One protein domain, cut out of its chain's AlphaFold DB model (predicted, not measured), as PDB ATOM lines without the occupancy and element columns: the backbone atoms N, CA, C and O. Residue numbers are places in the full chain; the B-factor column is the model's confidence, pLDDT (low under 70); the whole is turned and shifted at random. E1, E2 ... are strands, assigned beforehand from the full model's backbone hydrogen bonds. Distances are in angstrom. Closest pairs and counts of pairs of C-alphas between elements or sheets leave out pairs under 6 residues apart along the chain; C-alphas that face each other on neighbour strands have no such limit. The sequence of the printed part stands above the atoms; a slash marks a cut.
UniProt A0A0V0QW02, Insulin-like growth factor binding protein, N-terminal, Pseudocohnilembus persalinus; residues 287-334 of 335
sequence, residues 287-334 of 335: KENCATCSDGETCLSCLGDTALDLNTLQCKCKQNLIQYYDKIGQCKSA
ATOM      1  N   LYS A 287     192.285 156.203 175.063       92.44
ATOM      2  CA  LYS A 287     192.959 157.032 174.060       92.44
ATOM      3  C   LYS A 287     194.232 156.361 173.535       92.44
ATOM      4  O   LYS A 287     194.843 155.526 174.208       92.44
ATOM      5  N   GLU A 288     194.629 156.714 172.313       89.75
ATOM      6  CA  GLU A 288     195.829 156.157 171.685       89.75
ATOM      7  C   GLU A 288     197.069 156.289 172.581       89.75
ATOM      8  O   GLU A 288     197.230 157.261 173.316       89.75
ATOM      9  N   ASN A 289     197.954 155.291 172.504       90.25
ATOM     10  CA  ASN A 289     199.163 155.142 173.324       90.25
ATOM     11  C   ASN A 289     198.936 154.888 174.827       90.25
ATOM     12  O   ASN A 289     199.912 154.675 175.544       90.25
ATOM     13  N   CYS A 290     197.694 154.826 175.309       94.44
ATOM     14  CA  CYS A 290     197.411 154.568 176.720       94.44
ATOM     15  C   CYS A 290     197.167 153.080 176.985       94.44
ATOM     16  O   CYS A 290     196.360 152.429 176.322       94.44
ATOM     17  N   ALA A 291     197.892 152.531 177.960       93.44
ATOM     18  CA  ALA A 291     197.761 151.136 178.378       93.44
ATOM     19  C   ALA A 291     196.619 150.966 179.387       93.44
ATOM     20  O   ALA A 291     195.892 149.973 179.354       93.44
ATOM     21  N   THR A 292     196.433 151.956 180.259       94.81
ATOM     22  CA  THR A 292     195.271 152.090 181.145       94.81
ATOM     23  C   THR A 292     194.859 153.555 181.218       94.81
ATOM     24  O   THR A 292     195.699 154.448 181.089       94.81
ATOM     25  N   CYS A 293     193.577 153.809 181.448       95.06
ATOM     26  CA  CYS A 293     192.993 155.145 181.508       95.06
ATOM     27  C   CYS A 293     191.849 155.172 182.532       95.06
ATOM     28  O   CYS A 293     191.289 154.119 182.843       95.06
ATOM     29  N   SER A 294     191.541 156.346 183.087       94.06
ATOM     30  CA  SER A 294     190.359 156.538 183.944       94.06
ATOM     31  C   SER A 294     189.111 156.894 183.138       94.06
ATOM     32  O   SER A 294     188.004 156.599 183.570       94.06
ATOM     33  N   ASP A 295     189.305 157.504 181.971       93.69
ATOM     34  CA  ASP A 295     188.269 157.946 181.043       93.69
ATOM     35  C   ASP A 295     188.851 158.044 179.615       93.69
ATOM     36  O   ASP A 295     189.992 157.644 179.363       93.69
ATOM     37  N   GLY A 296     188.070 158.566 178.664       91.38
ATOM     38  CA  GLY A 296     188.466 158.678 177.256       91.38
ATOM     39  C   GLY A 296     189.612 159.657 176.974       91.38
ATOM     40  O   GLY A 296     190.152 159.647 175.870       91.38
ATOM     41  N   GLU A 297     190.009 160.481 177.944       91.56
ATOM     42  CA  GLU A 297     191.015 161.535 177.792       91.56
ATOM     43  C   GLU A 297     192.222 161.360 178.725       91.56
ATOM     44  O   GLU A 297     193.339 161.731 178.356       91.56
ATOM     45  N   THR A 298     192.016 160.758 179.895       94.56
ATOM     46  CA  THR A 298     192.991 160.706 180.986       94.56
ATOM     47  C   THR A 298     193.674 159.346 181.082       94.56
ATOM     48  O   THR A 298     193.060 158.329 181.416       94.56
ATOM     49  N   CYS A 299     194.986 159.319 180.858       96.00
ATOM     50  CA  CYS A 299     195.785 158.100 180.887       96.00
ATOM     51  C   CYS A 299     196.464 157.891 182.242       96.00
ATOM     52  O   CYS A 299     197.052 158.800 182.819       96.00
ATOM     53  N   LEU A 300     196.407 156.652 182.732       94.88
ATOM     54  CA  LEU A 300     197.029 156.230 183.992       94.88
ATOM     55  C   LEU A 300     198.360 155.507 183.750       94.88
ATOM     56  O   LEU A 300     199.250 155.533 184.595       94.88
ATOM     57  N   SER A 301     198.506 154.855 182.595       95.00
ATOM     58  CA  SER A 301     199.761 154.245 182.155       95.00
ATOM     59  C   SER A 301     199.856 154.216 180.630       95.00
ATOM     60  O   SER A 301     198.844 154.307 179.931       95.00
ATOM     61  N   CYS A 302     201.076 154.084 180.113       93.88
ATOM     62  CA  CYS A 302     201.379 154.208 178.691       93.88
ATOM     63  C   CYS A 302     201.831 152.887 178.062       93.88
ATOM     64  O   CYS A 302     202.389 152.021 178.735       93.88
ATOM     65  N   LEU A 303     201.566 152.729 176.764       92.88
ATOM     66  CA  LEU A 303     201.973 151.571 175.972       92.88
ATOM     67  C   LEU A 303     203.419 151.721 175.488       92.88
ATOM     68  O   LEU A 303     203.796 152.759 174.938       92.88
ATOM     69  N   GLY A 304     204.198 150.646 175.608       89.69
ATOM     70  CA  GLY A 304     205.533 150.539 175.014       89.69
ATOM     71  C   GLY A 304     206.510 151.613 175.501       89.69
ATOM     72  O   GLY A 304     206.706 151.780 176.701       89.69
ATOM     73  N   ASP A 305     207.118 152.328 174.554       89.88
ATOM     74  CA  ASP A 305     208.185 153.314 174.774       89.88
ATOM     75  C   ASP A 305     207.656 154.730 175.065       89.88
ATOM     76  O   ASP A 305     208.433 155.673 175.257       89.88
ATOM     77  N   THR A 306     206.333 154.909 175.061       89.75
ATOM     78  CA  THR A 306     205.709 156.201 175.365       89.75
ATOM     79  C   THR A 306     205.755 156.496 176.865       89.75
ATOM     80  O   THR A 306     205.778 155.599 177.706       89.75
ATOM     81  N   ALA A 307     205.805 157.779 177.216       91.81
ATOM     82  CA  ALA A 307     205.861 158.250 178.592       91.81
ATOM     83  C   ALA A 307     204.625 159.088 178.925       91.81
ATOM     84  O   ALA A 307     204.101 159.803 178.066       91.81
ATOM     85  N   LEU A 308     204.182 158.998 180.180       93.94
ATOM     86  CA  LEU A 308     203.076 159.795 180.693       93.94
ATOM     87  C   LEU A 308     203.559 161.226 180.934       93.94
ATOM     88  O   LEU A 308     204.472 161.452 181.730       93.94
ATOM     89  N   ASP A 309     202.941 162.186 180.261       91.25
ATOM     90  CA  ASP A 309     203.106 163.602 180.568       91.25
ATOM     91  C   ASP A 309     202.215 163.952 181.763       91.25
ATOM     92  O   ASP A 309     200.994 163.982 181.644       91.25
ATOM     93  N   LEU A 310     202.822 164.222 182.917       89.44
ATOM     94  CA  LEU A 310     202.096 164.496 184.160       89.44
ATOM     95  C   LEU A 310     201.281 165.799 184.130       89.44
ATOM     96  O   LEU A 310     200.382 165.951 184.949       89.44
ATOM     97  N   ASN A 311     201.561 166.723 183.204       89.06
ATOM     98  CA  ASN A 311     200.789 167.962 183.086       89.06
ATOM     99  C   ASN A 311     199.507 167.766 182.275       89.06
ATOM    100  O   ASN A 311     198.501 168.417 182.546       89.06
ATOM    101  N   THR A 312     199.550 166.902 181.256       89.94
ATOM    102  CA  THR A 312     198.412 166.665 180.351       89.94
ATOM    103  C   THR A 312     197.710 165.333 180.595       89.94
ATOM    104  O   THR A 312     196.632 165.121 180.053       89.94
ATOM    105  N   LEU A 313     198.306 164.447 181.399       93.44
ATOM    106  CA  LEU A 313     197.882 163.064 181.635       93.44
ATOM    107  C   LEU A 313     197.702 162.263 180.335       93.44
ATOM    108  O   LEU A 313     196.858 161.376 180.242       93.44
ATOM    109  N   GLN A 314     198.526 162.562 179.327       92.25
ATOM    110  CA  GLN A 314     198.527 161.893 178.024       92.25
ATOM    111  C   GLN A 314     199.851 161.171 177.769       92.25
ATOM    112  O   GLN A 314     200.914 161.595 178.226       92.25
ATOM    113  N   CYS A 315     199.793 160.091 176.991       92.31
ATOM    114  CA  CYS A 315     200.963 159.304 176.617       92.31
ATOM    115  C   CYS A 315     201.578 159.806 175.309       92.31
ATOM    116  O   CYS A 315     200.926 159.815 174.263       92.31
ATOM    117  N   LYS A 316     202.848 160.219 175.363       91.19
ATOM    118  CA  LYS A 316     203.590 160.759 174.213       91.19
ATOM    119  C   LYS A 316     205.003 160.186 174.159       91.19
ATOM    120  O   LYS A 316     205.546 159.723 175.161       91.19
ATOM    121  N   CYS A 317     205.619 160.215 172.982       89.00
ATOM    122  CA  CYS A 317     207.037 159.893 172.861       89.00
ATOM    123  C   CYS A 317     207.891 160.932 173.604       89.00
ATOM    124  O   CYS A 317     207.564 162.120 173.626       89.00
ATOM    125  N   LYS A 318     208.990 160.480 174.224       84.31
ATOM    126  CA  LYS A 318     209.947 161.377 174.892       84.31
ATOM    127  C   LYS A 318     210.574 162.346 173.883       84.31
ATOM    128  O   LYS A 318     210.593 162.089 172.682       84.31
ATOM    129  N   GLN A 319     211.102 163.458 174.391       80.25
ATOM    130  CA  GLN A 319     211.683 164.537 173.591       80.25
ATOM    131  C   GLN A 319     212.684 163.996 172.547       80.25
ATOM    132  O   GLN A 319     213.546 163.186 172.883       80.25
ATOM    133  N   ASN A 320     212.552 164.443 171.290       75.31
ATOM    134  CA  ASN A 320     213.305 163.999 170.098       75.31
ATOM    135  C   ASN A 320     212.961 162.605 169.537       75.31
ATOM    136  O   ASN A 320     213.639 162.126 168.624       75.31
ATOM    137  N   LEU A 321     211.899 161.967 170.033       84.62
ATOM    138  CA  LEU A 321     211.344 160.751 169.449       84.62
ATOM    139  C   LEU A 321     209.963 161.024 168.837       84.62
ATOM    140  O   LEU A 321     209.151 161.758 169.397       84.62
ATOM    141  N   ILE A 322     209.684 160.395 167.700       84.50
ATOM    142  CA  ILE A 322     208.394 160.400 167.011       84.50
ATOM    143  C   ILE A 322     207.800 158.993 167.007       84.50
ATOM    144  O   ILE A 322     208.530 157.999 166.988       84.50
ATOM    145  N   GLN A 323     206.470 158.902 167.012       82.62
ATOM    146  CA  GLN A 323     205.786 157.619 166.911       82.62
ATOM    147  C   GLN A 323     206.086 156.975 165.554       82.62
ATOM    148  O   GLN A 323     206.077 157.634 164.510       82.62
ATOM    149  N   TYR A 324     206.377 155.677 165.560       82.94
ATOM    150  CA  TYR A 324     206.490 154.916 164.326       82.94
ATOM    151  C   TYR A 324     205.105 154.844 163.669       82.94
ATOM    152  O   TYR A 324     204.178 154.338 164.296       82.94
ATOM    153  N   TYR A 325     204.970 155.349 162.434       73.38
ATOM    154  CA  TYR A 325     203.682 155.577 161.751       73.38
ATOM    155  C   TYR A 325     202.679 154.415 161.872       73.38
ATOM    156  O   TYR A 325     201.498 154.668 162.079       73.38
ATOM    157  N   ASP A 326     203.152 153.164 161.851       75.88
ATOM    158  CA  ASP A 326     202.281 151.980 161.868       75.88
ATOM    159  C   ASP A 326     202.248 151.224 163.212       75.88
ATOM    160  O   ASP A 326     201.659 150.145 163.299       75.88
ATOM    161  N   LYS A 327     202.909 151.719 164.269       83.12
ATOM    162  CA  LYS A 327     203.029 150.995 165.551       83.12
ATOM    163  C   LYS A 327     202.723 151.881 166.757       83.12
ATOM    164  O   LYS A 327     203.550 152.681 167.193       83.12
ATOM    165  N   ILE A 328     201.534 151.679 167.327       83.50
ATOM    166  CA  ILE A 328     201.094 152.304 168.584       83.50
ATOM    167  C   ILE A 328     202.078 151.961 169.709       83.50
ATOM    168  O   ILE A 328     202.467 150.803 169.867       83.50
ATOM    169  N   GLY A 329     202.484 152.970 170.481       83.38
ATOM    170  CA  GLY A 329     203.400 152.808 171.609       83.38
ATOM    171  C   GLY A 329     204.883 152.628 171.255       83.38
ATOM    172  O   GLY A 329     205.672 152.424 172.171       83.38
ATOM    173  N   GLN A 330     205.300 152.697 169.982       88.62
ATOM    174  CA  GLN A 330     206.722 152.611 169.599       88.62
ATOM    175  C   GLN A 330     207.268 153.960 169.141       88.62
ATOM    176  O   GLN A 330     206.713 154.597 168.244       88.62
ATOM    177  N   CYS A 331     208.393 154.366 169.725       89.50
ATOM    178  CA  CYS A 331     209.007 155.670 169.495       89.50
ATOM    179  C   CYS A 331     210.381 155.513 168.825       89.50
ATOM    180  O   CYS A 331     211.203 154.715 169.266       89.50
ATOM    181  N   LYS A 332     210.661 156.295 167.776       88.62
ATOM    182  CA  LYS A 332     211.963 156.330 167.082       88.62
ATOM    183  C   LYS A 332     212.513 157.747 166.994       88.62
ATOM    184  O   LYS A 332     211.748 158.701 166.998       88.62
ATOM    185  N   SER A 333     213.828 157.895 166.865       83.50
ATOM    186  CA  SER A 333     214.441 159.207 166.635       83.50
ATOM    187  C   SER A 333     213.979 159.800 165.300       83.50
ATOM    188  O   SER A 333     213.885 159.086 164.297       83.50
ATOM    189  N   ALA A 334     213.656 161.094 165.307       73.38
ATOM    190  CA  ALA A 334     213.495 161.866 164.083       73.38
ATOM    191  C   ALA A 334     214.898 162.138 163.514       73.38
ATOM    192  O   ALA A 334     215.655 162.893 164.120       73.38
TER     193      ALA A 334
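What this domain is: This is residues 287 to 334 of the 335 residues of the protein "Insulin-like growth factor binding protein, N-terminal" of Pseudocohnilembus persalinus (UniProt A0A0V0QW02). Three small two-stranded hairpins follow one another along the longest axis of the domain: E1 and E2 at one end, E3 and E4 beside them near the middle, and E5 and E6 at the other end. The first two hairpins come close together, while the strands of the third are set off from them. The printed part has 48 residues, with no named helix and six short named strands in the order E1 to E6, paired as three separate antiparallel sheets, E1 - E2, E3 - E4 and E5 - E6. The class is all strand, though under half of the residues, 20 of 48, are in named elements. The whole is compact, with a radius of gyration of the C-alphas of 10.1 A and spans of 30 by 21 by 13 A.

How they stand to each other: E1, residues 290 to 293, and E2, residues 299 to 302, form an antiparallel hairpin at 162 degrees between their directions. N 291 and O 301 are 2.8 A apart and N 300 and O 292 are 2.8 A apart, both within hydrogen-bond range. E3, residues 307 to 309, and E4, residues 314 to 316, form a second antiparallel hairpin at 132 degrees, with N 307 and O 316 within hydrogen-bond range at 2.8 A. Between these two hairpins, the closest C-alphas of E2 and E4, those of Cys 299 and Gln 314, are 5.5 A apart. The closest C-alphas of E1 and E4, those of Cys 290 and Cys 315, are 5.9 A apart. The closest C-alphas of E2 and E3, those of Cys 302 and Leu 308, are 6.2 A apart. E5, residues 321 to 323, and E6, residues 331 to 333, form the third antiparallel hairpin at 134 degrees, with N 322 and O 332 within hydrogen-bond range at 2.8 A. E6 is apart from E1, E2, E3 and E4. E5 is apart from E1, E2 and E3, and only just apart from E4, with the closest C-alphas 8.2 A from each other.

Where its parts are: E1 begins at C-alpha 290, (197.411, 154.568, 176.720), and is 6.5 A long from first to last C-alpha. E2 is 7.2 A long, E3 6.3 A, E4 6.4 A and E5 6.9 A. E4 begins at C-alpha 314, (198.527, 161.893, 178.024). E6 is 7.1 A long and ends at C-alpha 333, (214.441, 159.207, 166.635).

The domain as a whole: The two C-alphas farthest apart, those of Ser 294 and Ala 334, are 31.0 A from each other. The printed part runs from 287 to 334 and has no cut. The links from E1 to E2, E2 to E3, E3 to E4 and E4 to E5 are tight, and the link from E5 to E6, seven residues, is short. The mean pLDDT of the printed part is 88.7, and no printed residue is under 70.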